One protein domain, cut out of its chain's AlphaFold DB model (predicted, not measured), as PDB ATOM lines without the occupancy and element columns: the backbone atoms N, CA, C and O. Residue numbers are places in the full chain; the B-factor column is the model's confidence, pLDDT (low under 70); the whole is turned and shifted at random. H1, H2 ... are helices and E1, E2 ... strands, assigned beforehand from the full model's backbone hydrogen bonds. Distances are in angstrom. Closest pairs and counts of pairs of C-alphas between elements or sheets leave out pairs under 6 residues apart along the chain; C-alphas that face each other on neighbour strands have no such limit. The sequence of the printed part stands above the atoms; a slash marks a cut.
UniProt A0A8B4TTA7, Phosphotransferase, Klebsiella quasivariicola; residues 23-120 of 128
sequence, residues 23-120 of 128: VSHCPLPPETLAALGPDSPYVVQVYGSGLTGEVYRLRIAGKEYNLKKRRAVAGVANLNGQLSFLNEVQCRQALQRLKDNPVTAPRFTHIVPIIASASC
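AT A GLANCE: This is residues 23 to 120 of the 128 residues of the protein "Phosphotransferase" of Klebsiella quasivariicola (UniProt A0A8B4TTA7). Picture an open V: a three-stranded sheet, E1, E2 and E3, makes one arm, and the long helix H3 makes the other, its first residues 84 to 86 near the ends of E2 and E3 where the arms meet. The short helix H2 sits by that corner, H4 caps the far end of H3, and the last residues fold back from H4 into the opening, where E4 ends between H1 and H3. The printed part has 98 residues, with four named helices and four named strands in the order H1 E1 E2 E3 H2 H3 H4 E4; the sheet's order is E1 - E2 - E3, antiparallel, and the class is mixed. It is only just compact, close to loose, with a radius of gyration of the C-alphas of 15.0 A, and only just flat, spanning 43 by 39 by 22 A.

IN THESE COORDINATES: Find C-alpha 30 at (-38.248, -8.042, -29.532); H1 runs from there to residue 35. Next come the strands: E1, residues 43 to 47, 10.9 A long; E2, residues 53 to 60, 21.1 A; and E3, residues 63 to 70, 22.7 A. H2 holds residues 79 to 82. H3 begins at C-alpha 84, at (-37.495, -6.808, -50.718), and runs 24.3 A to residue 100. H4 holds residues 105 to 108, and E4, residues 118 to 120, ends at C-alpha 120, at (-39.732, -3.750, -37.568).

HOW THE PARTS SIT: Start at the sheet, a meander in which E1, E2 and E3 are each the antiparallel neighbour of the one before. E1 and E2 form a hairpin at 160 degrees, with N 47 and O 55 2.8 A apart, within hydrogen-bond range. E2 and E3 form a hairpin at 157 degrees, with N 56 and O 67 at 2.8 A. H1 only grazes the sheet with residues 33 to 35; its closest C-alphas to E3 are those of Ala 34 and Lys 69, 7.5 A. H3 only grazes it with residues 84 to 86, and the C-alphas of Arg 70 and Phe 85, the closest of E3 and H3, are 6.8 A apart. H2 and H3 meet only through their link. H3, with residues 98 to 99 alone, and H4 touch only at the corner, closest at the C-alphas of Lys 99 and Ala 105, 4.5 A. E4 pairs with no named strand; its closest C-alphas to H1 are Ser 119 and Pro 30, 6.4 A, and to H3 Ala 118 and Val 89, 7.1 A. H1 and H3 are apart. In H1 and H3 every O i to N i+4 pair is within hydrogen-bond range; H2 and H4 are too short for such a pair.

THE WHOLE: Look from Asp 39 to Val 103 for the two C-alphas farthest apart, 44.2 A. The printed part has no cut, and no link is long. The mean pLDDT of the printed part is 86.5, but residues 113 to 120 are under 70, and E4 has a mean of 47.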
ATOM      1  N   VAL A  23     -44.477 -13.713 -30.283       84.62
ATOM      2  CA  VAL A  23     -43.440 -13.208 -29.377       84.62
ATOM      3  C   VAL A  23     -42.901 -14.293 -28.443       84.62
ATOM      4  O   VAL A  23     -41.734 -14.238 -28.066       84.62
ATOM      5  N   SER A  24     -43.703 -15.310 -28.119       84.94
ATOM      6  CA  SER A  24     -43.291 -16.443 -27.280       84.94
ATOM      7  C   SER A  24     -42.193 -17.298 -27.927       84.94
ATOM      8  O   SER A  24     -41.451 -17.993 -27.234       84.94
ATOM      9  N   HIS A  25     -42.043 -17.214 -29.252       84.56
ATOM     10  CA  HIS A  25     -40.982 -17.890 -29.997       84.56
ATOM     11  C   HIS A  25     -39.676 -17.083 -30.066       84.56
ATOM     12  O   HIS A  25     -38.664 -17.604 -30.546       84.56
ATOM     13  N   CYS A  26     -39.666 -15.829 -29.602       87.25
ATOM     14  CA  CYS A  26     -38.462 -15.008 -29.577       87.25
ATOM     15  C   CYS A  26     -37.518 -15.472 -28.452       87.25
ATOM     16  O   CYS A  26     -37.957 -15.647 -27.316       87.25
ATOM     17  N   PRO A  27     -36.204 -15.618 -28.705       89.31
ATOM     18  CA  PRO A  27     -35.257 -16.021 -27.663       89.31
ATOM     19  C   PRO A  27     -34.953 -14.922 -26.633       89.31
ATOM     20  O   PRO A  27     -34.384 -15.207 -25.584       89.31
ATOM     21  N   LEU A  28     -35.297 -13.674 -26.951       90.56
ATOM     22  CA  LEU A  28     -35.206 -12.478 -26.113       90.56
ATOM     23  C   LEU A  28     -36.381 -11.553 -26.476       90.56
ATOM     24  O   LEU A  28     -36.945 -11.718 -27.564       90.56
ATOM     25  N   PRO A  29     -36.731 -10.558 -25.642       89.56
ATOM     26  CA  PRO A  29     -37.754  -9.577 -25.996       89.56
ATOM     27  C   PRO A  29     -37.454  -8.887 -27.345       89.56
ATOM     28  O   PRO A  29     -36.284  -8.587 -27.625       89.56
ATOM     29  N   PRO A  30     -38.459  -8.630 -28.206       86.88
ATOM     30  CA  PRO A  30     -38.248  -8.042 -29.532       86.88
ATOM     31  C   PRO A  30     -37.466  -6.724 -29.513       86.88
ATOM     32  O   PRO A  30     -36.604  -6.497 -30.362       86.88
ATOM     33  N   GLU A  31     -37.706  -5.873 -28.518       86.81
ATOM     34  CA  GLU A  31     -36.988  -4.619 -28.305       86.81
ATOM     35  C   GLU A  31     -35.503  -4.838 -27.989       86.81
ATOM     36  O   GLU A  31     -34.653  -4.081 -28.467       86.81
ATOM     37  N   THR A  32     -35.171  -5.906 -27.255       90.31
ATOM     38  CA  THR A  32     -33.788  -6.315 -26.996       90.31
ATOM     39  C   THR A  32     -33.138  -6.803 -28.284       90.31
ATOM     40  O   THR A  32     -32.055  -6.334 -28.623       90.31
ATOM     41  N   LEU A  33     -33.814  -7.676 -29.040       90.38
ATOM     42  CA  LEU A  33     -33.331  -8.171 -30.335       90.38
ATOM     43  C   LEU A  33     -33.083  -7.021 -31.321       90.38
ATOM     44  O   LEU A  33     -32.040  -6.974 -31.971       90.38
ATOM     45  N   ALA A  34     -33.999  -6.056 -31.398       87.12
ATOM     46  CA  ALA A  34     -33.861  -4.882 -32.252       87.12
ATOM     47  C   ALA A  34     -32.643  -4.022 -31.868       87.12
ATOM     48  O   ALA A  34     -31.965  -3.491 -32.753       87.12
ATOM     49  N   ALA A  35     -32.332  -3.921 -30.573       89.88
ATOM     50  CA  ALA A  35     -31.207  -3.149 -30.053       89.88
ATOM     51  C   ALA A  35     -29.844  -3.860 -30.157       89.88
ATOM     52  O   ALA A  35     -28.822  -3.201 -29.987       89.88
ATOM     53  N   LEU A  36     -29.798  -5.166 -30.465       91.31
ATOM     54  CA  LEU A  36     -28.534  -5.904 -30.550       91.31
ATOM     55  C   LEU A  36     -27.582  -5.284 -31.581       91.31
ATOM     56  O   LEU A  36     -27.923  -5.139 -32.759       91.31
ATOM     57  N   GLY A  37     -26.386  -4.937 -31.115       91.44
ATOM     58  CA  GLY A  37     -25.244  -4.548 -31.935       91.44
ATOM     59  C   GLY A  37     -24.211  -5.676 -32.041       91.44
ATOM     60  O   GLY A  37     -24.361  -6.702 -31.374       91.44
ATOM     61  N   PRO A  38     -23.164  -5.490 -32.862       92.62
ATOM     62  CA  PRO A  38     -22.119  -6.492 -33.085       92.62
ATOM     63  C   PRO A  38     -21.378  -6.880 -31.799       92.62
ATOM     64  O   PRO A  38     -20.992  -8.034 -31.659       92.62
ATOM     65  N   ASP A  39     -21.257  -5.951 -30.850       94.62
ATOM     66  CA  ASP A  39     -20.535  -6.147 -29.585       94.62
ATOM     67  C   ASP A  39     -21.377  -6.824 -28.492       94.62
ATOM     68  O   ASP A  39     -20.938  -6.976 -27.353       94.62
ATOM     69  N   SER A  40     -22.621  -7.204 -28.799       95.44
ATOM     70  CA  SER A  40     -23.464  -7.893 -27.827       95.44
ATOM     71  C   SER A  40     -22.872  -9.257 -27.453       95.44
ATOM     72  O   SER A  40     -22.486 -10.012 -28.347       95.44
ATOM     73  N   PRO A  41     -22.916  -9.659 -26.168       95.44
ATOM     74  CA  PRO A  41     -22.440 -10.976 -25.738       95.44
ATOM     75  C   PRO A  41     -23.218 -12.144 -26.364       95.44
ATOM     76  O   PRO A  41     -22.752 -13.279 -26.339       95.44
ATOM     77  N   TYR A  42     -24.405 -11.889 -26.923       95.69
ATOM     78  CA  TYR A  42     -25.180 -12.907 -27.628       95.69
ATOM     79  C   TYR A  42     -24.719 -13.117 -29.069       95.69
ATOM     80  O   TYR A  42     -25.074 -14.132 -29.666       95.69
ATOM     81  N   VAL A  43     -23.982 -12.171 -29.658       95.62
ATOM     82  CA  VAL A  43     -23.578 -12.213 -31.063       95.62
ATOM     83  C   VAL A  43     -22.285 -13.006 -31.191       95.62
ATOM     84  O   VAL A  43     -21.244 -12.638 -30.664       95.62
ATOM     85  N   VAL A  44     -22.357 -14.107 -31.931       96.81
ATOM     86  CA  VAL A  44     -21.204 -14.966 -32.227       96.81
ATOM     87  C   VAL A  44     -20.537 -14.543 -33.530       96.81
ATOM     88  O   VAL A  44     -19.332 -14.708 -33.702       96.81
ATOM     89  N   GLN A  45     -21.322 -14.044 -34.486       96.12
ATOM     90  CA  GLN A  45     -20.821 -13.670 -35.803       96.12
ATOM     91  C   GLN A  45     -21.762 -12.689 -36.496       96.12
ATOM     92  O   GLN A  45     -22.982 -12.801 -36.374       96.12
ATOM     93  N   VAL A  46     -21.192 -11.774 -37.279       94.38
ATOM     94  CA  VAL A  46     -21.941 -10.820 -38.103       94.38
ATOM     95  C   VAL A  46     -21.632 -11.057 -39.577       94.38
ATOM     96  O   VAL A  46     -20.475 -11.169 -39.975       94.38
ATOM     97  N   TYR A  47     -22.680 -11.102 -40.396       92.88
ATOM     98  CA  TYR A  47     -22.612 -11.160 -41.850       92.88
ATOM     99  C   TYR A  47     -23.215  -9.877 -42.434       92.88
ATOM    100  O   TYR A  47     -24.435  -9.725 -42.546       92.88
ATOM    101  N   GLY A  48     -22.341  -8.936 -42.797       85.44
ATOM    102  CA  GLY A  48     -22.716  -7.607 -43.293       85.44
ATOM    103  C   GLY A  48     -22.841  -7.482 -44.816       85.44
ATOM    104  O   GLY A  48     -23.201  -6.420 -45.309       85.44
ATOM    105  N   SER A  49     -22.570  -8.527 -45.597       84.44
ATOM    106  CA  SER A  49     -22.551  -8.439 -47.069       84.44
ATOM    107  C   SER A  49     -23.938  -8.313 -47.724       84.44
ATOM    108  O   SER A  49     -24.035  -8.084 -48.928       84.44
ATOM    109  N   GLY A  50     -25.024  -8.456 -46.959       83.25
ATOM    110  CA  GLY A  50     -26.388  -8.353 -47.473       83.25
ATOM    111  C   GLY A  50     -26.772  -6.927 -47.879       83.25
ATOM    112  O   GLY A  50     -26.554  -5.964 -47.143       83.25
ATOM    113  N   LEU A  51     -27.421  -6.792 -49.039       86.56
ATOM    114  CA  LEU A  51     -27.844  -5.488 -49.568       86.56
ATOM    115  C   LEU A  51     -29.071  -4.915 -48.845       86.56
ATOM    116  O   LEU A  51     -29.286  -3.711 -48.845       86.56
ATOM    117  N   THR A  52     -29.903  -5.756 -48.237       85.38
ATOM    118  CA  THR A  52     -31.214  -5.345 -47.692       85.38
ATOM    119  C   THR A  52     -31.300  -5.529 -46.181       85.38
ATOM    120  O   THR A  52     -32.195  -4.997 -45.523       85.38
ATOM    121  N   GLY A  53     -30.331  -6.240 -45.610       86.44
ATOM    122  CA  GLY A  53     -30.219  -6.476 -44.185       86.44
ATOM    123  C   GLY A  53     -28.871  -7.074 -43.808       86.44
ATOM    124  O   GLY A  53     -28.159  -7.615 -44.652       86.44
ATOM    125  N   GLU A  54     -28.567  -6.987 -42.526       89.75
ATOM    126  CA  GLU A  54     -27.424  -7.618 -41.876       89.75
ATOM    127  C   GLU A  54     -27.901  -8.845 -41.110       89.75
ATOM    128  O   GLU A  54     -29.002  -8.834 -40.552       89.75
ATOM    129  N   VAL A  55     -27.092  -9.904 -41.077       91.75
ATOM    130  CA  VAL A  55     -27.418 -11.122 -40.327       91.75
ATOM    131  C   VAL A  55     -26.460 -11.274 -39.158       91.75
ATOM    132  O   VAL A  55     -25.247 -11.258 -39.333       91.75
ATOM    133  N   TYR A  56     -27.021 -11.462 -37.973       92.81
ATOM    134  CA  TYR A  56     -26.312 -11.710 -36.729       92.81
ATOM    135  C   TYR A  56     -26.586 -13.161 -36.340       92.81
ATOM    136  O   TYR A  56     -27.742 -13.542 -36.134       92.81
ATOM    137  N   ARG A  57     -25.537 -13.976 -36.251       94.56
ATOM    138  CA  ARG A  57     -25.625 -15.314 -35.666       94.56
ATOM    139  C   ARG A  57     -25.529 -15.173 -34.157       94.56
ATOM    140  O   ARG A  57     -24.525 -14.677 -33.648       94.56
ATOM    141  N   LEU A  58     -26.584 -15.577 -33.463       94.06
ATOM    142  CA  LEU A  58     -26.716 -15.439 -32.021       94.06
ATOM    143  C   LEU A  58     -26.574 -16.790 -31.331       94.06
ATOM    144  O   LEU A  58     -27.017 -17.806 -31.867       94.06
ATOM    145  N   ARG A  59     -26.059 -16.780 -30.102       95.31
ATOM    146  CA  ARG A  59     -26.127 -17.912 -29.178       95.31
ATOM    147  C   ARG A  59     -26.764 -17.471 -27.868       95.31
ATOM    148  O   ARG A  59     -26.213 -16.646 -27.149       95.31
ATOM    149  N   ILE A  60     -27.934 -18.025 -27.562       93.75
ATOM    150  CA  ILE A  60     -28.738 -17.668 -26.387       93.75
ATOM    151  C   ILE A  60     -29.186 -18.967 -25.720       93.75
ATOM    152  O   ILE A  60     -29.750 -19.834 -26.382       93.75
ATOM    153  N   ALA A  61     -28.894 -19.127 -24.423       92.31
ATOM    154  CA  ALA A  61     -29.217 -20.338 -23.656       92.31
ATOM    155  C   ALA A  61     -28.790 -21.653 -24.358       92.31
ATOM    156  O   ALA A  61     -29.537 -22.630 -24.394       92.31
ATOM    157  N   GLY A  62     -27.602 -21.658 -24.977       91.06
ATOM    158  CA  GLY A  62     -27.055 -22.821 -25.695       91.06
ATOM    159  C   GLY A  62     -27.681 -23.110 -27.067       91.06
ATOM    160  O   GLY A  62     -27.259 -24.057 -27.727       91.06
ATOM    161  N   LYS A  63     -28.647 -22.306 -27.525       90.75
ATOM    162  CA  LYS A  63     -29.291 -22.436 -28.841       90.75
ATOM    163  C   LYS A  63     -28.760 -21.389 -29.819       90.75
ATOM    164  O   LYS A  63     -28.461 -20.262 -29.424       90.75
ATOM    165  N   GLU A  64     -28.659 -21.764 -31.093       91.44
ATOM    166  CA  GLU A  64     -28.227 -20.880 -32.182       91.44
ATOM    167  C   GLU A  64     -29.440 -20.234 -32.867       91.44
ATOM    168  O   GLU A  64     -30.425 -20.908 -33.174       91.44
ATOM    169  N   TYR A  65     -29.343 -18.938 -33.156       90.88
ATOM    170  CA  TYR A  65     -30.370 -18.177 -33.869       90.88
ATOM    171  C   TYR A  65     -29.742 -17.315 -34.962       90.88
ATOM    172  O   TYR A  65     -28.573 -16.946 -34.885       90.88
ATOM    173  N   ASN A  66     -30.537 -16.945 -35.966       91.31
ATOM    174  CA  ASN A  66     -30.154 -15.938 -36.951       91.31
ATOM    175  C   ASN A  66     -31.106 -14.751 -36.847       91.31
ATOM    176  O   ASN A  66     -32.296 -14.877 -37.129       91.31
ATOM    177  N   LEU A  67     -30.572 -13.593 -36.469       90.69
ATOM    178  CA  LEU A  67     -31.299 -12.334 -36.462       90.69
ATOM    179  C   LEU A  67     -30.946 -11.553 -37.724       90.69
ATOM    180  O   LEU A  67     -29.808 -11.125 -37.898       90.69
ATOM    181  N   LYS A  68     -31.929 -11.344 -38.601       90.25
ATOM    182  CA  LYS A  68     -31.772 -10.486 -39.776       90.25
ATOM    183  C   LYS A  68     -32.344  -9.102 -39.488       90.25
ATOM    184  O   LYS A  68     -33.553  -8.953 -39.331       90.25
ATOM    185  N   LYS A  69     -31.484  -8.089 -39.454       87.31
ATOM    186  CA  LYS A  69     -31.868  -6.687 -39.255       87.31
ATOM    187  C   LYS A  69     -31.953  -5.988 -40.603       87.31
ATOM    188  O   LYS A  69     -31.019  -6.071 -41.396       87.31
ATOM    189  N   ARG A  70     -33.065  -5.303 -40.877       87.25
ATOM    190  CA  ARG A  70     -33.201  -4.454 -42.070       87.25
ATOM    191  C   ARG A  70     -32.169  -3.324 -42.003       87.25
ATOM    192  O   ARG A  70     -31.983  -2.733 -40.942       87.25
ATOM    193  N   ARG A  71     -31.528  -2.998 -43.128       84.31
ATOM    194  CA  ARG A  71     -30.701  -1.783 -43.214       84.31
ATOM    195  C   ARG A  71     -31.590  -0.539 -43.207       84.31
ATOM    196  O   ARG A  71     -32.633  -0.540 -43.857       84.31
ATOM    197  N   ALA A  72     -31.147   0.530 -42.545       80.00
ATOM    198  CA  ALA A  72     -31.812   1.833 -42.635       80.00
ATOM    199  C   ALA A  72     -31.875   2.323 -44.092       80.00
ATOM    200  O   ALA A  72     -32.913   2.779 -44.559       80.00
ATOM    201  N   VAL A  73     -30.781   2.121 -44.833       79.56
ATOM    202  CA  VAL A  73     -30.702   2.359 -46.276       79.56
ATOM    203  C   VAL A  73     -30.341   1.049 -46.964       79.56
ATOM    204  O   VAL A  73     -29.294   0.460 -46.691       79.56
ATOM    205  N   ALA A  74     -31.219   0.562 -47.840       81.88
ATOM    206  CA  ALA A  74     -30.916  -0.611 -48.650       81.88
ATOM    207  C   ALA A  74     -29.781  -0.281 -49.633       81.88
ATOM    208  O   ALA A  74     -29.809   0.747 -50.302       81.88
ATOM    209  N   GLY A  75     -28.829  -1.195 -49.796       83.12
ATOM    210  CA  GLY A  75     -27.781  -1.134 -50.819       83.12
ATOM    211  C   GLY A  75     -28.295  -1.355 -52.246       83.12
ATOM    212  O   GLY A  75     -27.499  -1.472 -53.172       83.12
ATOM    213  N   VAL A  76     -29.617  -1.438 -52.441       83.81
ATOM    214  CA  VAL A  76     -30.261  -1.500 -53.755       83.81
ATOM    215  C   VAL A  76     -31.103  -0.250 -53.951       83.81
ATOM    216  O   VAL A  76     -32.055  -0.015 -53.210       83.81
ATOM    217  N   ALA A  77     -30.782   0.518 -54.989       82.62
ATOM    218  CA  ALA A  77     -31.464   1.776 -55.279       82.62
ATOM    219  C   ALA A  77     -32.874   1.591 -55.862       82.62
ATOM    220  O   ALA A  77     -33.730   2.454 -55.680       82.62
ATOM    221  N   ASN A  78     -33.145   0.479 -56.558       86.19
ATOM    222  CA  ASN A  78     -34.449   0.273 -57.184       86.19
ATOM    223  C   ASN A  78     -35.543  -0.072 -56.157       86.19
ATOM    224  O   ASN A  78     -35.296  -0.684 -55.117       86.19
ATOM    225  N   LEU A  79     -36.783   0.289 -56.491       82.62
ATOM    226  CA  LEU A  79     -37.936   0.126 -55.606       82.62
ATOM    227  C   LEU A  79     -38.158  -1.328 -55.150       82.62
ATOM    228  O   LEU A  79     -38.499  -1.576 -53.997       82.62
ATOM    229  N   ASN A  80     -37.951  -2.301 -56.038       82.19
ATOM    230  CA  ASN A  80     -38.121  -3.717 -55.700       82.19
ATOM    231  C   ASN A  80     -37.113  -4.171 -54.638       82.19
ATOM    232  O   ASN A  80     -37.460  -4.939 -53.741       82.19
ATOM    233  N   GLY A  81     -35.879  -3.674 -54.721       83.19
ATOM    234  CA  GLY A  81     -34.829  -3.909 -53.742       83.19
ATOM    235  C   GLY A  81     -35.143  -3.264 -52.400       83.19
ATOM    236  O   GLY A  81     -35.019  -3.928 -51.373       83.19
ATOM    237  N   GLN A  82     -35.642  -2.027 -52.401       84.00
ATOM    238  CA  GLN A  82     -36.070  -1.338 -51.178       84.00
ATOM    239  C   GLN A  82     -37.193  -2.101 -50.449       84.00
ATOM    240  O   GLN A  82     -37.135  -2.281 -49.236       84.00
ATOM    241  N   LEU A  83     -38.169  -2.637 -51.194       86.94
ATOM    242  CA  LEU A  83     -39.304  -3.390 -50.639       86.94
ATOM    243  C   LEU A  83     -39.009  -4.883 -50.395       86.94
ATOM    244  O   LEU A  83     -39.854  -5.610 -49.869       86.94
ATOM    245  N   SER A  84     -37.829  -5.377 -50.778       87.38
ATOM    246  CA  SER A  84     -37.495  -6.808 -50.718       87.38
ATOM    247  C   SER A  84     -37.537  -7.386 -49.300       87.38
ATOM    248  O   SER A  84     -37.960  -8.526 -49.128       87.38
ATOM    249  N   PHE A  85     -37.178  -6.597 -48.281       86.50
ATOM    250  CA  PHE A  85     -37.254  -7.031 -46.886       86.50
ATOM    251  C   PHE A  85     -38.706  -7.308 -46.467       86.50
ATOM    252  O   PHE A  85     -38.997  -8.356 -45.894       86.50
ATOM    253  N   LEU A  86     -39.640  -6.415 -46.823       87.62
ATOM    254  CA  LEU A  86     -41.073  -6.612 -46.568       87.62
ATOM    255  C   LEU A  86     -41.605  -7.841 -47.310       87.62
ATOM    256  O   LEU A  86     -42.348  -8.637 -46.737       87.62
ATOM    257  N   ASN A  87     -41.184  -8.030 -48.564       88.56
ATOM    258  CA  ASN A  87     -41.541  -9.211 -49.348       88.56
ATOM    259  C   ASN A  87     -41.073 -10.509 -48.684       88.56
ATOM    260  O   ASN A  87     -41.827 -11.481 -48.648       88.56
ATOM    261  N   GLU A  88     -39.854 -10.527 -48.146       88.06
ATOM    262  CA  GLU A  88     -39.303 -11.691 -47.457       88.06
ATOM    263  C   GLU A  88     -40.104 -12.029 -46.193       88.06
ATOM    264  O   GLU A  88     -40.491 -13.185 -46.013       88.06
ATOM    265  N   VAL A  89     -40.413 -11.036 -45.352       87.06
ATOM    266  CA  VAL A  89     -41.200 -11.246 -44.123       87.06
ATOM    267  C   VAL A  89     -42.608 -11.756 -44.451       87.06
ATOM    268  O   VAL A  89     -43.060 -12.742 -43.869       87.06
ATOM    269  N   GLN A  90     -43.284 -11.142 -45.426       86.31
ATOM    270  CA  GLN A  90     -44.623 -11.563 -45.854       86.31
ATOM    271  C   GLN A  90     -44.625 -12.988 -46.425       86.31
ATOM    272  O   GLN A  90     -45.523 -13.773 -46.119       86.31
ATOM    273  N   CYS A  91     -43.609 -13.344 -47.218       88.56
ATOM    274  CA  CYS A  91     -43.460 -14.687 -47.775       88.56
ATOM    275  C   CYS A  91     -43.253 -15.736 -46.673       88.56
ATOM    276  O   CYS A  91     -43.924 -16.767 -46.671       88.56
ATOM    277  N   ARG A  92     -42.388 -15.448 -45.689       86.94
ATOM    278  CA  ARG A  92     -42.150 -16.341 -44.542       86.94
ATOM    279  C   ARG A  92     -43.426 -16.572 -43.735       86.94
ATOM    280  O   ARG A  92     -43.724 -17.718 -43.413       86.94
ATOM    281  N   GLN A  93     -44.216 -15.527 -43.486       87.19
ATOM    282  CA  GLN A  93     -45.491 -15.677 -42.781       87.19
ATOM    283  C   GLN A  93     -46.513 -16.491 -43.577       87.19
ATOM    284  O   GLN A  93     -47.224 -17.319 -43.009       87.19
ATOM    285  N   ALA A  94     -46.605 -16.261 -44.888       89.81
ATOM    286  CA  ALA A  94     -47.489 -17.035 -45.751       89.81
ATOM    287  C   ALA A  94     -47.104 -18.521 -45.745       89.81
ATOM    288  O   ALA A  94     -47.974 -19.376 -45.588       89.81
ATOM    289  N   LEU A  95     -45.806 -18.827 -45.834       90.44
ATOM    290  CA  LEU A  95     -45.310 -20.198 -45.749       90.44
ATOM    291  C   LEU A  95     -45.585 -20.824 -44.376       90.44
ATOM    292  O   LEU A  95     -46.011 -21.973 -44.319       90.44
ATOM    293  N   GLN A  96     -45.396 -20.084 -43.281       88.38
ATOM    294  CA  GLN A  96     -45.672 -20.597 -41.940       88.38
ATOM    295  C   GLN A  96     -47.153 -20.968 -41.774       88.38
ATOM    296  O   GLN A  96     -47.451 -22.081 -41.357       88.38
ATOM    297  N   ARG A  97     -48.087 -20.126 -42.243       89.94
ATOM    298  CA  ARG A  97     -49.529 -20.452 -42.244       89.94
ATOM    299  C   ARG A  97     -49.854 -21.735 -43.013       89.94
ATOM    300  O   ARG A  97     -50.741 -22.482 -42.612       89.94
ATOM    301  N   LEU A  98     -49.150 -21.997 -44.116       92.69
ATOM    302  CA  LEU A  98     -49.310 -23.239 -44.879       92.69
ATOM    303  C   LEU A  98     -48.754 -24.462 -44.134       92.69
ATOM    304  O   LEU A  98     -49.274 -25.564 -44.301       92.69
ATOM    305  N   LYS A  99     -47.716 -24.280 -43.316       90.50
ATOM    306  CA  LYS A  99     -47.150 -25.336 -42.468       90.50
ATOM    307  C   LYS A  99     -47.995 -25.614 -41.225       90.50
ATOM    308  O   LYS A  99     -48.025 -26.756 -40.787       90.50
ATOM    309  N   ASP A 100     -48.680 -24.603 -40.699       89.38
ATOM    310  CA  ASP A 100     -49.530 -24.730 -39.509       89.38
ATOM    311  C   ASP A 100     -50.923 -25.290 -39.837       89.38
ATOM    312  O   ASP A 100     -51.585 -25.860 -38.975       89.38
ATOM    313  N   ASN A 101     -51.386 -25.144 -41.083       93.94
ATOM    314  CA  ASN A 101     -52.668 -25.694 -41.516       93.94
ATOM    315  C   ASN A 101     -52.574 -27.230 -41.675       93.94
ATOM    316  O   ASN A 101     -51.857 -27.688 -42.568       93.94
ATOM    317  N   PRO A 102     -53.348 -28.032 -40.912       95.19
ATOM    318  CA  PRO A 102     -53.280 -29.496 -40.952       95.19
ATOM    319  C   PRO A 102     -53.530 -30.112 -42.333       95.19
ATOM    320  O   PRO A 102     -52.995 -31.175 -42.637       95.19
ATOM    321  N   VAL A 103     -54.318 -29.448 -43.185       97.06
ATOM    322  CA  VAL A 103     -54.632 -29.917 -44.545       97.06
ATOM    323  C   VAL A 103     -53.420 -29.791 -45.468       97.06
ATOM    324  O   VAL A 103     -53.181 -30.651 -46.313       97.06
ATOM    325  N   THR A 104     -52.641 -28.716 -45.330       95.62
ATOM    326  CA  THR A 104     -51.497 -28.437 -46.210       95.62
ATOM    327  C   THR A 104     -50.158 -28.863 -45.616       95.62
ATOM    328  O   THR A 104     -49.240 -29.155 -46.383       95.62
ATOM    329  N   ALA A 105     -50.049 -28.971 -44.290       93.94
ATOM    330  CA  ALA A 105     -48.830 -29.314 -43.561       93.94
ATOM    331  C   ALA A 105     -48.098 -30.567 -44.084       93.94
ATOM    332  O   ALA A 105     -46.875 -30.487 -44.247       93.94
ATOM    333  N   PRO A 106     -48.775 -31.684 -44.448       95.69
ATOM    334  CA  PRO A 106     -48.093 -32.878 -44.953       95.69
ATOM    335  C   PRO A 106     -47.257 -32.632 -46.216       95.69
ATOM    336  O   PRO A 106     -46.286 -33.340 -46.461       95.69
ATOM    337  N   ARG A 107     -47.594 -31.606 -47.012       95.19
ATOM    338  CA  ARG A 107     -46.870 -31.245 -48.245       95.19
ATOM    339  C   ARG A 107     -45.573 -30.477 -47.978       95.19
ATOM    340  O   ARG A 107     -44.778 -30.301 -48.895       95.19
ATOM    341  N   PHE A 108     -45.367 -30.008 -46.749       90.94
ATOM    342  CA  PHE A 108     -44.245 -29.153 -46.355       90.94
ATOM    343  C   PHE A 108     -43.323 -29.802 -45.313       90.94
ATOM    344  O   PHE A 108     -42.435 -29.134 -44.786       90.94
ATOM    345  N   THR A 109     -43.489 -31.098 -45.039       89.31
ATOM    346  CA  THR A 109     -42.703 -31.875 -44.058       89.31
ATOM    347  C   THR A 109     -41.204 -31.894 -44.360       89.31
ATOM    348  O   THR A 109     -40.393 -31.978 -43.442       89.31
ATOM    349  N   HIS A 110     -40.825 -31.762 -45.633       90.69
ATOM    350  CA  HIS A 110     -39.429 -31.715 -46.071       90.69
ATOM    351  C   HIS A 110     -38.845 -30.294 -46.132       90.69
ATOM    352  O   HIS A 110     -37.666 -30.128 -46.442       90.69
ATOM    353  N   ILE A 111     -39.635 -29.257 -45.824       85.50
ATOM    354  CA  ILE A 111     -39.113 -27.896 -45.674       85.50
ATOM    355  C   ILE A 111     -38.597 -27.722 -44.249       85.50
ATOM    356  O   ILE A 111     -39.373 -27.703 -43.289       85.50
ATOM    357  N   VAL A 112     -37.284 -27.512 -44.130       77.88
ATOM    358  CA  VAL A 112     -36.607 -27.271 -42.850       77.88
ATOM    359  C   VAL A 112     -37.317 -26.147 -42.077       77.88
ATOM    360  O   VAL A 112     -37.564 -25.072 -42.636       77.88
ATOM    361  N   PRO A 113     -37.693 -26.367 -40.803       69.25
ATOM    362  CA  PRO A 113     -38.299 -25.334 -39.979       69.25
ATOM    363  C   PRO A 113     -37.385 -24.122 -39.815       69.25
ATOM    364  O   PRO A 113     -36.212 -24.252 -39.482       69.25
ATOM    365  N   ILE A 114     -37.949 -22.936 -40.025       66.12
ATOM    366  CA  ILE A 114     -37.287 -21.667 -39.747       66.12
ATOM    367  C   ILE A 114     -38.195 -20.928 -38.774       66.12
ATOM    368  O   ILE A 114     -39.306 -20.555 -39.142       66.12
ATOM    369  N   ILE A 115     -37.733 -20.728 -37.542       60.19
ATOM    370  CA  ILE A 115     -38.409 -19.843 -36.591       60.19
ATOM    371  C   ILE A 115     -38.009 -18.418 -36.969       60.19
ATOM    372  O   ILE A 115     -36.826 -18.080 -36.959       60.19
ATOM    373  N   ALA A 116     -38.984 -17.603 -37.358       58.34
ATOM    374  CA  ALA A 116     -38.767 -16.215 -37.731       58.34
ATOM    375  C   ALA A 116     -39.808 -15.336 -37.039       58.34
ATOM    376  O   ALA A 116     -40.997 -15.422 -37.331       58.34
ATOM    377  N   SER A 117     -39.343 -14.477 -36.142       53.19
ATOM    378  CA  SER A 117     -40.100 -13.363 -35.585       53.19
ATOM    379  C   SER A 117     -39.553 -12.077 -36.193       53.19
ATOM    380  O   SER A 117     -38.340 -11.848 -36.172       53.19
ATOM    381  N   ALA A 118     -40.423 -11.236 -36.741       54.19
ATOM    382  CA  ALA A 118     -40.033  -9.925 -37.236       54.19
ATOM    383  C   ALA A 118     -40.838  -8.863 -36.489       54.19
ATOM    384  O   ALA A 118     -42.062  -8.836 -36.578       54.19
ATOM    385  N   SER A 119     -40.135  -7.983 -35.778       47.00
ATOM    386  CA  SER A 119     -40.661  -6.696 -35.335       47.00
ATOM    387  C   SER A 119     -39.825  -5.609 -35.996       47.00
ATOM    388  O   SER A 119     -38.632  -5.472 -35.715       47.00
ATOM    389  N   CYS A 120     -40.420  -4.856 -36.912       41.22
ATOM    390  CA  CYS A 120     -39.732  -3.750 -37.568       41.22
ATOM    391  C   CYS A 120     -40.241  -2.437 -36.974       41.22
ATOM    392  O   CYS A 120     -41.186  -1.878 -37.502       41.22
TER     393      CYS A 120